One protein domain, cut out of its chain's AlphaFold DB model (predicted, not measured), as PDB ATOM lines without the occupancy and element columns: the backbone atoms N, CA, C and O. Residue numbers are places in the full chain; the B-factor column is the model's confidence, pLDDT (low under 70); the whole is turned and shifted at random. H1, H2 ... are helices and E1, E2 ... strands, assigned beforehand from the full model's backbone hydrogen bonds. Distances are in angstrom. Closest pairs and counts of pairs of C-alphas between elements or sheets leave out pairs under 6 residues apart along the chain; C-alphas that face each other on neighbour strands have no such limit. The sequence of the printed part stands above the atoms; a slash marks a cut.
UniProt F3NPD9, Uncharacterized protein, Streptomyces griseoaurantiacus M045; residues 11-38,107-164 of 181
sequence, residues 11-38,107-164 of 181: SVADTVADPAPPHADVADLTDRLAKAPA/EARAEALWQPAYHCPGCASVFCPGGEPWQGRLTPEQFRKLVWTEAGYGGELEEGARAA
ATOM      1  N   SER A  11     -24.178 -28.566 -15.021       96.56
ATOM      2  CA  SER A  11     -22.983 -29.182 -15.592       96.56
ATOM      3  C   SER A  11     -22.015 -28.078 -16.040       96.56
ATOM      4  O   SER A  11     -22.427 -26.959 -16.377       96.56
ATOM      5  N   VAL A  12     -20.716 -28.359 -16.012       96.00
ATOM      6  CA  VAL A  12     -19.720 -27.426 -16.549       96.00
ATOM      7  C   VAL A  12     -19.973 -27.197 -18.041       96.00
ATOM      8  O   VAL A  12     -19.885 -26.057 -18.489       96.00
ATOM      9  N   ALA A  13     -20.396 -28.230 -18.776       95.12
ATOM     10  CA  ALA A  13     -20.761 -28.117 -20.185       95.12
ATOM     11  C   ALA A  13     -21.873 -27.090 -20.431       95.12
ATOM     12  O   ALA A  13     -21.706 -26.193 -21.254       95.12
ATOM     13  N   ASP A  14     -22.959 -27.158 -19.660       94.06
ATOM     14  CA  ASP A  14     -24.056 -26.195 -19.769       94.06
ATOM     15  C   ASP A  14     -23.626 -24.794 -19.329       94.06
ATOM     16  O   ASP A  14     -24.096 -23.807 -19.881       94.06
ATOM     17  N   THR A  15     -22.747 -24.700 -18.324       92.00
ATOM     18  CA  THR A  15     -22.239 -23.418 -17.811       92.00
ATOM     19  C   THR A  15     -21.367 -22.706 -18.848       92.00
ATOM     20  O   THR A  15     -21.448 -21.489 -18.978       92.00
ATOM     21  N   VAL A  16     -20.549 -23.459 -19.587       91.75
ATOM     22  CA  VAL A  16     -19.694 -22.947 -20.668       91.75
ATOM     23  C   VAL A  16     -20.515 -22.610 -21.917       91.75
ATOM     24  O   VAL A  16     -20.227 -21.619 -22.581       91.75
ATOM     25  N   ALA A  17     -21.534 -23.413 -22.246       90.00
ATOM     26  CA  ALA A  17     -22.371 -23.199 -23.429       90.00
ATOM     27  C   ALA A  17     -23.380 -22.049 -23.264       90.00
ATOM     28  O   ALA A  17     -23.675 -21.346 -24.228       90.00
ATOM     29  N   ASP A  18     -23.912 -21.870 -22.056       88.19
ATOM     30  CA  ASP A  18     -24.920 -20.867 -21.714       88.19
ATOM     31  C   ASP A  18     -24.570 -20.210 -20.366       88.19
ATOM     32  O   ASP A  18     -25.139 -20.538 -19.311       88.19
ATOM     33  N   PRO A  19     -23.578 -19.303 -20.367       80.25
ATOM     34  CA  PRO A  19     -23.200 -18.599 -19.161       80.25
ATOM     35  C   PRO A  19     -24.285 -17.590 -18.774       80.25
ATOM     36  O   PRO A  19     -24.623 -16.678 -19.529       80.25
ATOM     37  N   ALA A  20     -24.819 -17.724 -17.560       71.75
ATOM     38  CA  ALA A  20     -25.850 -16.820 -17.061       71.75
ATOM     39  C   ALA A  20     -25.288 -15.391 -16.835       71.75
ATOM     40  O   ALA A  20     -24.295 -15.236 -16.118       71.75
ATOM     41  N   PRO A  21     -25.920 -14.333 -17.379       66.25
ATOM     42  CA  PRO A  21     -25.593 -12.943 -17.043       66.25
ATOM     43  C   PRO A  21     -26.208 -12.513 -15.685       66.25
ATOM     44  O   PRO A  21     -27.229 -13.081 -15.296       66.25
ATOM     45  N   PRO A  22     -25.687 -11.478 -14.975       56.34
ATOM     46  CA  PRO A  22     -24.512 -10.656 -15.252       56.34
ATOM     47  C   PRO A  22     -23.532 -10.667 -14.059       56.34
ATOM     48  O   PRO A  22     -23.677  -9.911 -13.096       56.34
ATOM     49  N   HIS A  23     -22.487 -11.479 -14.127       53.84
ATOM     50  CA  HIS A  23     -21.273 -11.195 -13.364       53.84
ATOM     51  C   HIS A  23     -20.201 -10.772 -14.362       53.84
ATOM     52  O   HIS A  23     -20.124 -11.330 -15.453       53.84
ATOM     53  N   ALA A  24     -19.417  -9.748 -14.025       51.09
ATOM     54  CA  ALA A  24     -18.455  -9.084 -14.913       51.09
ATOM     55  C   ALA A  24     -17.288  -9.980 -15.389       51.09
ATOM     56  O   ALA A  24     -16.338  -9.484 -15.978       51.09
ATOM     57  N   ASP A  25     -17.386 -11.290 -15.161       69.62
ATOM     58  CA  ASP A  25     -16.309 -12.268 -15.260       69.62
ATOM     59  C   ASP A  25     -16.750 -13.549 -15.993       69.62
ATOM     60  O   ASP A  25     -16.186 -14.622 -15.821       69.62
ATOM     61  N   VAL A  26     -17.807 -13.472 -16.812       66.81
ATOM     62  CA  VAL A  26     -18.307 -14.629 -17.580       66.81
ATOM     63  C   VAL A  26     -17.232 -15.204 -18.510       66.81
ATOM     64  O   VAL A  26     -17.102 -16.426 -18.616       66.81
ATOM     65  N   ALA A  27     -16.463 -14.338 -19.175       69.81
ATOM     66  CA  ALA A  27     -15.377 -14.765 -20.056       69.81
ATOM     67  C   ALA A  27     -14.259 -15.469 -19.265       69.81
ATOM     68  O   ALA A  27     -13.805 -16.530 -19.686       69.81
ATOM     69  N   ASP A  28     -13.898 -14.937 -18.094       85.31
ATOM     70  CA  ASP A  28     -12.914 -15.532 -17.180       85.31
ATOM     71  C   ASP A  28     -13.383 -16.886 -16.638       85.31
ATOM     72  O   ASP A  28     -12.644 -17.865 -16.680       85.31
ATOM     73  N   LEU A  29     -14.645 -16.996 -16.208       89.44
ATOM     74  CA  LEU A  29     -15.199 -18.265 -15.736       89.44
ATOM     75  C   LEU A  29     -15.205 -19.321 -16.845       89.44
ATOM     76  O   LEU A  29     -14.883 -20.479 -16.594       89.44
ATOM     77  N   THR A  30     -15.572 -18.929 -18.065       90.75
ATOM     78  CA  THR A  30     -15.584 -19.842 -19.213       90.75
ATOM     79  C   THR A  30     -14.177 -20.354 -19.517       90.75
ATOM     80  O   THR A  30     -14.000 -21.550 -19.743       90.75
ATOM     81  N   ASP A  31     -13.172 -19.479 -19.448       90.81
ATOM     82  CA  ASP A  31     -11.769 -19.852 -19.618       90.81
ATOM     83  C   ASP A  31     -11.255 -20.742 -18.471       90.81
ATOM     84  O   ASP A  31     -10.644 -21.789 -18.696       90.81
ATOM     85  N   ARG A  32     -11.592 -20.410 -17.223       92.19
ATOM     86  CA  ARG A  32     -11.249 -21.214 -16.038       92.19
ATOM     87  C   ARG A  32     -11.953 -22.566 -16.005       92.19
ATOM     88  O   ARG A  32     -11.495 -23.474 -15.322       92.19
ATOM     89  N   LEU A  33     -13.050 -22.725 -16.735       94.81
ATOM     90  CA  LEU A  33     -13.749 -23.996 -16.912       94.81
ATOM     91  C   LEU A  33     -13.424 -24.672 -18.250       94.81
ATOM     92  O   LEU A  33     -14.012 -25.711 -18.563       94.81
ATOM     93  N   ALA A  34     -12.500 -24.125 -19.043       93.81
ATOM     94  CA  ALA A  34     -12.184 -24.650 -20.360       93.81
ATOM     95  C   ALA A  34     -11.575 -26.055 -20.280       93.81
ATOM     96  O   ALA A  34     -10.649 -26.339 -19.514       93.81
ATOM     97  N   LYS A  35     -12.066 -26.940 -21.149       95.69
ATOM     98  CA  LYS A  35     -11.591 -28.323 -21.274       95.69
ATOM     99  C   LYS A  35     -10.142 -28.423 -21.765       95.69
ATOM    100  O   LYS A  35      -9.428 -29.361 -21.420       95.69
ATOM    101  N   ALA A  36      -9.722 -27.486 -22.606       95.12
ATOM    102  CA  ALA A  36      -8.422 -27.479 -23.262       95.12
ATOM    103  C   ALA A  36      -7.959 -26.032 -23.497       95.12
ATOM    104  O   ALA A  36      -8.808 -25.138 -23.554       95.12
ATOM    105  N   PRO A  37      -6.646 -25.794 -23.663       92.62
ATOM    106  CA  PRO A  37      -6.139 -24.487 -24.060       92.62
ATOM    107  C   PRO A  37      -6.679 -24.067 -25.427       92.62
ATOM    108  O   PRO A  37      -6.905 -24.899 -26.313       92.62
ATOM    109  N   ALA A  38      -6.836 -22.758 -25.614       89.38
ATOM    110  CA  ALA A  38      -7.146 -22.196 -26.917       89.38
ATOM    111  C   ALA A  38      -5.984 -22.478 -27.883       89.38
ATOM    112  O   ALA A  38      -4.858 -22.030 -27.677       89.38
ATOM    113  N   GLU A 107      -7.332 -35.149 -25.473       96.31
ATOM    114  CA  GLU A 107      -8.764 -34.850 -25.532       96.31
ATOM    115  C   GLU A 107      -9.611 -35.843 -24.735       96.31
ATOM    116  O   GLU A 107     -10.418 -35.428 -23.910       96.31
ATOM    117  N   ALA A 108      -9.376 -37.146 -24.901       96.81
ATOM    118  CA  ALA A 108     -10.134 -38.172 -24.186       96.81
ATOM    119  C   ALA A 108      -9.933 -38.115 -22.658       96.81
ATOM    120  O   ALA A 108     -10.878 -38.341 -21.906       96.81
ATOM    121  N   ARG A 109      -8.717 -37.791 -22.187       95.75
ATOM    122  CA  ARG A 109      -8.422 -37.652 -20.749       95.75
ATOM    123  C   ARG A 109      -9.064 -36.394 -20.175       95.75
ATOM    124  O   ARG A 109      -9.660 -36.453 -19.103       95.75
ATOM    125  N   ALA A 110      -8.990 -35.283 -20.910       96.94
ATOM    126  CA  ALA A 110      -9.684 -34.055 -20.544       96.94
ATOM    127  C   ALA A 110     -11.202 -34.273 -20.486       96.94
ATOM    128  O   ALA A 110     -11.823 -33.902 -19.499       96.94
ATOM    129  N   GLU A 111     -11.793 -34.912 -21.501       96.88
ATOM    130  CA  GLU A 111     -13.235 -35.180 -21.572       96.88
ATOM    131  C   GLU A 111     -13.709 -36.039 -20.398       96.88
ATOM    132  O   GLU A 111     -14.727 -35.718 -19.792       96.88
ATOM    133  N   ALA A 112     -12.954 -37.083 -20.032       95.94
ATOM    134  CA  ALA A 112     -13.307 -37.968 -18.924       95.94
ATOM    135  C   ALA A 112     -13.458 -37.219 -17.591       95.94
ATOM    136  O   ALA A 112     -14.348 -37.538 -16.807       95.94
ATOM    137  N   LEU A 113     -12.617 -36.208 -17.350       96.44
ATOM    138  CA  LEU A 113     -12.700 -35.345 -16.170       96.44
ATOM    139  C   LEU A 113     -13.699 -34.194 -16.368       96.44
ATOM    140  O   LEU A 113     -14.336 -33.737 -15.430       96.44
ATOM    141  N   TRP A 114     -13.852 -33.681 -17.580       97.62
ATOM    142  CA  TRP A 114     -14.635 -32.473 -17.803       97.62
ATOM    143  C   TRP A 114     -16.143 -32.737 -17.904       97.62
ATOM    144  O   TRP A 114     -16.929 -32.008 -17.303       97.62
ATOM    145  N   GLN A 115     -16.553 -33.804 -18.599       96.81
ATOM    146  CA  GLN A 115     -17.965 -34.165 -18.797       96.81
ATOM    147  C   GLN A 115     -18.786 -34.294 -17.515       96.81
ATOM    148  O   GLN A 115     -19.858 -33.694 -17.435       96.81
ATOM    149  N   PRO A 116     -18.333 -35.055 -16.501       96.44
ATOM    150  CA  PRO A 116     -19.150 -35.282 -15.319       96.44
ATOM    151  C   PRO A 116     -19.079 -34.110 -14.325       96.44
ATOM    152  O   PRO A 116     -19.692 -34.174 -13.260       96.44
ATOM    153  N   ALA A 117     -18.349 -33.034 -14.638       97.44
ATOM    154  CA  ALA A 117     -18.168 -31.894 -13.752       97.44
ATOM    155  C   ALA A 117     -19.438 -31.039 -13.639       97.44
ATOM    156  O   ALA A 117     -20.114 -30.743 -14.626       97.44
ATOM    157  N   TYR A 118     -19.715 -30.555 -12.431       97.19
ATOM    158  CA  TYR A 118     -20.777 -29.596 -12.142       97.19
ATOM    159  C   TYR A 118     -20.209 -28.358 -11.470       97.19
ATOM    160  O   TYR A 118     -19.422 -28.463 -10.532       97.19
ATOM    161  N   HIS A 119     -20.660 -27.188 -11.914       95.94
ATOM    162  CA  HIS A 119     -20.334 -25.896 -11.332       95.94
ATOM    163  C   HIS A 119     -21.509 -25.363 -10.504       95.94
ATOM    164  O   HIS A 119     -22.667 -25.355 -10.938       95.94
ATOM    165  N   CYS A 120     -21.210 -24.896  -9.293       94.06
ATOM    166  CA  CYS A 120     -22.151 -24.176  -8.447       94.06
ATOM    167  C   CYS A 120     -21.773 -22.690  -8.373       94.06
ATOM    168  O   CYS A 120     -20.771 -22.367  -7.731       94.06
ATOM    169  N   PRO A 121     -22.603 -21.777  -8.915       90.69
ATOM    170  CA  PRO A 121     -22.320 -20.344  -8.857       90.69
ATOM    171  C   PRO A 121     -22.397 -19.784  -7.430       90.69
ATOM    172  O   PRO A 121     -21.673 -18.855  -7.098       90.69
ATOM    173  N   GLY A 122     -23.220 -20.372  -6.550       90.06
ATOM    174  CA  GLY A 122     -23.426 -19.858  -5.191       90.06
ATOM    175  C   GLY A 122     -22.204 -19.961  -4.270       90.06
ATOM    176  O   GLY A 122     -22.128 -19.237  -3.284       90.06
ATOM    177  N   CYS A 123     -21.254 -20.854  -4.559       91.69
ATOM    178  CA  CYS A 123     -19.995 -20.951  -3.808       91.69
ATOM    179  C   CYS A 123     -18.760 -21.116  -4.705       91.69
ATOM    180  O   CYS A 123     -17.714 -21.528  -4.208       91.69
ATOM    181  N   ALA A 124     -18.901 -20.835  -6.007       91.25
ATOM    182  CA  ALA A 124     -17.853 -20.951  -7.022       91.25
ATOM    183  C   ALA A 124     -17.060 -22.268  -6.929       91.25
ATOM    184  O   ALA A 124     -15.831 -22.274  -6.940       91.25
ATOM    185  N   SER A 125     -17.764 -23.396  -6.782       94.31
ATOM    186  CA  SER A 125     -17.129 -24.714  -6.685       94.31
ATOM    187  C   SER A 125     -17.473 -25.597  -7.871       94.31
ATOM    188  O   SER A 125     -18.594 -25.571  -8.381       94.31
ATOM    189  N   VAL A 126     -16.497 -26.403  -8.269       96.88
ATOM    190  CA  VAL A 126     -16.616 -27.476  -9.244       96.88
ATOM    191  C   VAL A 126     -16.531 -28.809  -8.511       96.88
ATOM    192  O   VAL A 126     -15.682 -29.006  -7.642       96.88
ATOM    193  N   PHE A 127     -17.426 -29.734  -8.822       96.38
ATOM    194  CA  PHE A 127     -17.468 -31.047  -8.186       96.38
ATOM    195  C   PHE A 127     -17.967 -32.105  -9.160       96.38
ATOM    196  O   PHE A 127     -18.619 -31.783 -10.150       96.38
ATOM    197  N   CYS A 128     -17.688 -33.369  -8.852       95.81
ATOM    198  CA  CYS A 128     -18.201 -34.498  -9.608       95.81
ATOM    199  C   CYS A 128     -19.334 -35.183  -8.826       95.81
ATOM    200  O   CYS A 128     -19.084 -35.684  -7.722       95.81
ATOM    201  N   PRO A 129     -20.586 -35.206  -9.319       93.25
ATOM    202  CA  PRO A 129     -21.650 -35.973  -8.682       93.25
ATOM    203  C   PRO A 129     -21.266 -37.453  -8.603       93.25
ATOM    204  O   PRO A 129     -20.823 -38.042  -9.580       93.25
ATOM    205  N   GLY A 130     -21.416 -38.057  -7.425       87.62
ATOM    206  CA  GLY A 130     -20.997 -39.443  -7.192       87.62
ATOM    207  C   GLY A 130     -19.501 -39.625  -6.900       87.62
ATOM    208  O   GLY A 130     -19.118 -40.710  -6.483       87.62
ATOM    209  N   GLY A 131     -18.677 -38.576  -7.029       88.12
ATOM    210  CA  GLY A 131     -17.266 -38.602  -6.627       88.12
ATOM    211  C   GLY A 131     -16.326 -39.355  -7.575       88.12
ATOM    212  O   GLY A 131     -15.217 -39.692  -7.175       88.12
ATOM    213  N   GLU A 132     -16.750 -39.617  -8.810       88.88
ATOM    214  CA  GLU A 132     -15.955 -40.292  -9.841       88.88
ATOM    215  C   GLU A 132     -16.044 -39.497 -11.148       88.88
ATOM    216  O   GLU A 132     -17.166 -39.189 -11.554       88.88
ATOM    217  N   PRO A 133     -14.927 -39.162 -11.820       90.81
ATOM    218  CA  PRO A 133     -13.578 -39.706 -11.621       90.81
ATOM    219  C   PRO A 133     -12.702 -38.958 -10.601       90.81
ATOM    220  O   PRO A 133     -11.527 -39.285 -10.467       90.81
ATOM    221  N   TRP A 134     -13.221 -37.954  -9.886       93.19
ATOM    222  CA  TRP A 134     -12.516 -37.342  -8.751       93.19
ATOM    223  C   TRP A 134     -13.453 -37.028  -7.590       93.19
ATOM    224  O   TRP A 134     -14.655 -36.809  -7.758       93.19
ATOM    225  N   GLN A 135     -12.862 -36.944  -6.403       92.19
ATOM    226  CA  GLN A 135     -13.555 -36.696  -5.150       92.19
ATOM    227  C   GLN A 135     -13.325 -35.273  -4.644       92.19
ATOM    228  O   GLN A 135     -12.286 -34.647  -4.867       92.19
ATOM    229  N   GLY A 136     -14.310 -34.783  -3.895       92.12
ATOM    230  CA  GLY A 136     -14.264 -33.472  -3.264       92.12
ATOM    231  C   GLY A 136     -14.707 -32.327  -4.173       92.12
ATOM    232  O   GLY A 136     -15.219 -32.511  -5.278       92.12
ATOM    233  N   ARG A 137     -14.556 -31.114  -3.641       94.88
ATOM    234  CA  ARG A 137     -14.867 -29.858  -4.326       94.88
ATOM    235  C   ARG A 137     -13.566 -29.167  -4.693       94.88
ATOM    236  O   ARG A 137     -12.645 -29.136  -3.880       94.88
ATOM    237  N   LEU A 138     -13.538 -28.585  -5.878       96.31
ATOM    238  CA  LEU A 138     -12.434 -27.806  -6.412       96.31
ATOM    239  C   LEU A 138     -12.911 -26.381  -6.694       96.31
ATOM    240  O   LEU A 138     -14.094 -26.160  -6.948       96.31
ATOM    241  N   THR A 139     -12.009 -25.410  -6.672       94.81
ATOM    242  CA  THR A 139     -12.243 -24.124  -7.342       94.81
ATOM    243  C   THR A 139     -12.106 -24.303  -8.862       94.81
ATOM    244  O   THR A 139     -11.525 -25.302  -9.302       94.81
ATOM    245  N   PRO A 140     -12.590 -23.361  -9.691       95.06
ATOM    246  CA  PRO A 140     -12.370 -23.401 -11.136       95.06
ATOM    247  C   PRO A 140     -10.886 -23.532 -11.518       95.06
ATOM    248  O   PRO A 140     -10.550 -24.335 -12.377       95.06
ATOM    249  N   GLU A 141      -9.969 -22.852 -10.824       94.69
ATOM    250  CA  GLU A 141      -8.520 -22.963 -11.060       94.69
ATOM    251  C   GLU A 141      -7.978 -24.353 -10.743       94.69
ATOM    252  O   GLU A 141      -7.195 -24.908 -11.512       94.69
ATOM    253  N   GLN A 142      -8.381 -24.922  -9.603       95.75
ATOM    254  CA  GLN A 142      -7.974 -26.271  -9.215       95.75
ATOM    255  C   GLN A 142      -8.511 -27.301 -10.211       95.75
ATOM    256  O   GLN A 142      -7.800 -28.236 -10.574       95.75
ATOM    257  N   PHE A 143      -9.747 -27.112 -10.676       96.38
ATOM    258  CA  PHE A 143     -10.357 -27.943 -11.703       96.38
ATOM    259  C   PHE A 143      -9.621 -27.820 -13.044       96.38
ATOM    260  O   PHE A 143      -9.217 -28.844 -13.592       96.38
ATOM    261  N   ARG A 144      -9.342 -26.601 -13.530       96.19
ATOM    262  CA  ARG A 144      -8.538 -26.370 -14.744       96.19
ATOM    263  C   ARG A 144      -7.178 -27.036 -14.633       96.19
ATOM    264  O   ARG A 144      -6.788 -27.779 -15.528       96.19
ATOM    265  N   LYS A 145      -6.475 -26.826 -13.515       95.50
ATOM    266  CA  LYS A 145      -5.178 -27.455 -13.264       95.50
ATOM    267  C   LYS A 145      -5.269 -28.973 -13.314       95.50
ATOM    268  O   LYS A 145      -4.424 -29.583 -13.963       95.50
ATOM    269  N   LEU A 146      -6.264 -29.571 -12.658       95.38
ATOM    270  CA  LEU A 146      -6.480 -31.016 -12.673       95.38
ATOM    271  C   LEU A 146      -6.694 -31.521 -14.106       95.38
ATOM    272  O   LEU A 146      -5.918 -32.344 -14.583       95.38
ATOM    273  N   VAL A 147      -7.694 -30.980 -14.807       96.38
ATOM    274  CA  VAL A 147      -8.060 -31.398 -16.170       96.38
ATOM    275  C   VAL A 147      -6.872 -31.257 -17.119       96.38
ATOM    276  O   VAL A 147      -6.540 -32.192 -17.845       96.38
ATOM    277  N   TRP A 148      -6.198 -30.108 -17.102       96.06
ATOM    278  CA  TRP A 148      -5.113 -29.821 -18.036       96.06
ATOM    279  C   TRP A 148      -3.853 -30.617 -17.707       96.06
ATOM    280  O   TRP A 148      -3.168 -31.058 -18.626       96.06
ATOM    281  N   THR A 149      -3.542 -30.851 -16.432       94.56
ATOM    282  CA  THR A 149      -2.380 -31.671 -16.054       94.56
ATOM    283  C   THR A 149      -2.574 -33.119 -16.496       94.56
ATOM    284  O   THR A 149      -1.707 -33.656 -17.183       94.56
ATOM    285  N   GLU A 150      -3.732 -33.717 -16.208       94.75
ATOM    286  CA  GLU A 150      -4.047 -35.100 -16.598       94.75
ATOM    287  C   GLU A 150      -4.156 -35.271 -18.122       94.75
ATOM    288  O   GLU A 150      -3.776 -36.297 -18.695       94.75
ATOM    289  N   ALA A 151      -4.619 -34.238 -18.827       94.44
ATOM    290  CA  ALA A 151      -4.655 -34.239 -20.282       94.44
ATOM    291  C   ALA A 151      -3.267 -34.045 -20.927       94.44
ATOM    292  O   ALA A 151      -3.075 -34.443 -22.077       94.44
ATOM    293  N   GLY A 152      -2.273 -33.542 -20.186       93.12
ATOM    294  CA  GLY A 152      -0.912 -33.284 -20.674       93.12
ATOM    295  C   GLY A 152      -0.670 -31.850 -21.161       93.12
ATOM    296  O   GLY A 152       0.327 -31.590 -21.827       93.12
ATOM    297  N   TYR A 153      -1.555 -30.912 -20.822       92.06
ATOM    298  CA  TYR A 153      -1.471 -29.482 -21.150       92.06
ATOM    299  C   TYR A 153      -0.930 -28.637 -19.990       92.06
ATOM    300  O   TYR A 153      -1.029 -27.415 -20.023       92.06
ATOM    301  N   GLY A 154      -0.369 -29.254 -18.944       87.75
ATOM    302  CA  GLY A 154       0.064 -28.542 -17.734       87.75
ATOM    303  C   GLY A 154       1.064 -27.401 -17.987       87.75
ATOM    304  O   GLY A 154       1.099 -26.440 -17.223       87.75
ATOM    305  N   GLY A 155       1.836 -27.467 -19.080       87.50
ATOM    306  CA  GLY A 155       2.739 -26.390 -19.503       87.50
ATOM    307  C   GLY A 155       2.028 -25.111 -19.967       87.50
ATOM    308  O   GLY A 155       2.593 -24.030 -19.829       87.50
ATOM    309  N   GLU A 156       0.783 -25.227 -20.437       87.44
ATOM    310  CA  GLU A 156      -0.046 -24.120 -20.939       87.44
ATOM    311  C   GLU A 156      -0.856 -23.436 -19.821       87.44
ATOM    312  O   GLU A 156      -1.579 -22.476 -20.068       87.44
ATOM    313  N   LEU A 157      -0.770 -23.925 -18.576       88.88
ATOM    314  CA  LEU A 157      -1.456 -23.305 -17.441       88.88
ATOM    315  C   LEU A 157      -0.859 -21.934 -17.131       88.88
ATOM    316  O   LEU A 157       0.347 -21.819 -16.897       88.88
ATOM    317  N   GLU A 158      -1.719 -20.927 -17.026       88.06
ATOM    318  CA  GLU A 158      -1.371 -19.603 -16.511       88.06
ATOM    319  C   GLU A 158      -0.932 -19.666 -15.045       88.06
ATOM    320  O   GLU A 158      -1.238 -20.619 -14.326       88.06
ATOM    321  N   GLU A 159      -0.215 -18.641 -14.583       85.44
ATOM    322  CA  GLU A 159       0.424 -18.631 -13.264       85.44
ATOM    323  C   GLU A 159      -0.560 -18.885 -12.111       85.44
ATOM    324  O   GLU A 159      -0.287 -19.730 -11.258       85.44
ATOM    325  N   GLY A 160      -1.736 -18.247 -12.126       79.88
ATOM    326  CA  GLY A 160      -2.765 -18.442 -11.096       79.88
ATOM    327  C   GLY A 160      -3.293 -19.880 -11.043       79.88
ATOM    328  O   GLY A 160      -3.309 -20.505  -9.980       79.88
ATOM    329  N   ALA A 161      -3.645 -20.451 -12.198       84.25
ATOM    330  CA  ALA A 161      -4.101 -21.838 -12.285       84.25
ATOM    331  C   ALA A 161      -2.983 -22.825 -11.927       84.25
ATOM    332  O   ALA A 161      -3.218 -23.814 -11.240       84.25
ATOM    333  N   ARG A 162      -1.741 -22.537 -12.324       88.75
ATOM    334  CA  ARG A 162      -0.559 -23.343 -12.001       88.75
ATOM    335  C   ARG A 162      -0.251 -23.338 -10.504       88.75
ATOM    336  O   ARG A 162       0.117 -24.386  -9.966       88.75
ATOM    337  N   ALA A 163      -0.422 -22.201  -9.832       88.75
ATOM    338  CA  ALA A 163      -0.202 -22.047  -8.396       88.75
ATOM    339  C   ALA A 163      -1.310 -22.686  -7.541       88.75
ATOM    340  O   ALA A 163      -1.057 -23.047  -6.392       88.75
ATOM    341  N   ALA A 164      -2.513 -22.888  -8.093       89.81
ATOM    342  CA  ALA A 164      -3.614 -23.520  -7.374       89.81
ATOM    343  C   ALA A 164      -3.223 -24.923  -6.873       89.81
ATOM    344  O   ALA A 164      -2.753 -25.778  -7.626       89.81
TER     345      ALA A 164
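Overview. This is residues 11 to 38 and 107 to 164 of the 181 residues of an uncharacterized protein of Streptomyces griseoaurantiacus M045 (UniProt F3NPD9). The longest helix, H4, is the middle of a compact cluster: H2 and H5 pack on its residues 140 to 145, and H3 folds along its other part, residues 147 to 151. A small two-stranded hairpin stands beside this group, with E1 near H1 and E2 near the first residues of H4. The printed part has 86 residues, mostly helix by class, with named elements in the order H1 H2 H3 E1 E2 H4 H5 and one antiparallel sheet, E1 - E2. It is compact, with a radius of gyration of the C-alphas of 12.0 A and spans of 33 by 30 by 21 A.

Arrangement. Start with H1, residues 12 to 17: it is close to but not clearly touching H2, residues 26 to 32, with closest C-alphas Val 16 and Thr 30 at 5.4 A. H2 touches H4, residues 140 to 151, at a steep tilt of 41 degrees, the same way; the closest C-alphas are Arg 32 and Pro 140, 5.5 A. H3, residues 107 to 114, touches H4 at a shallow tilt of 31 degrees, opposite ways; the closest C-alphas are Ala 110 and Ala 151, 5.0 A. Next find the hairpin of E1, residues 118 to 120, and E2, residues 125 to 127, where N 118 and O 127 are 2.8 A apart, within hydrogen-bond range. H5, residues 159 to 163, touches H4, with closest C-alphas Glu 141 and Ala 161 at 4.7 A. In H1 to H5 every O i to N i+4 pair is within hydrogen-bond range.

Along the chain. Find C-alpha 12 at (-19.720, -27.426, -16.549), where H1 begins. From C-alpha 140 at (-12.370, -23.401, -11.136), H4 runs 16.1 A to C-alpha 151; H3 is 10.0 A long and H2 9.8 A. H5 ends at C-alpha 163, (-0.202, -22.047, -8.396).

Size, cuts and confidence. The farthest C-alphas, Pro 22 and Gly 152, are 33.1 A apart. Residues 39 to 106 are not printed, and C-alphas 38 and 107 are 12.8 A apart across the cut. The link from E2 to H4 is long, and pLDDT is under 70 at residues 21 to 27.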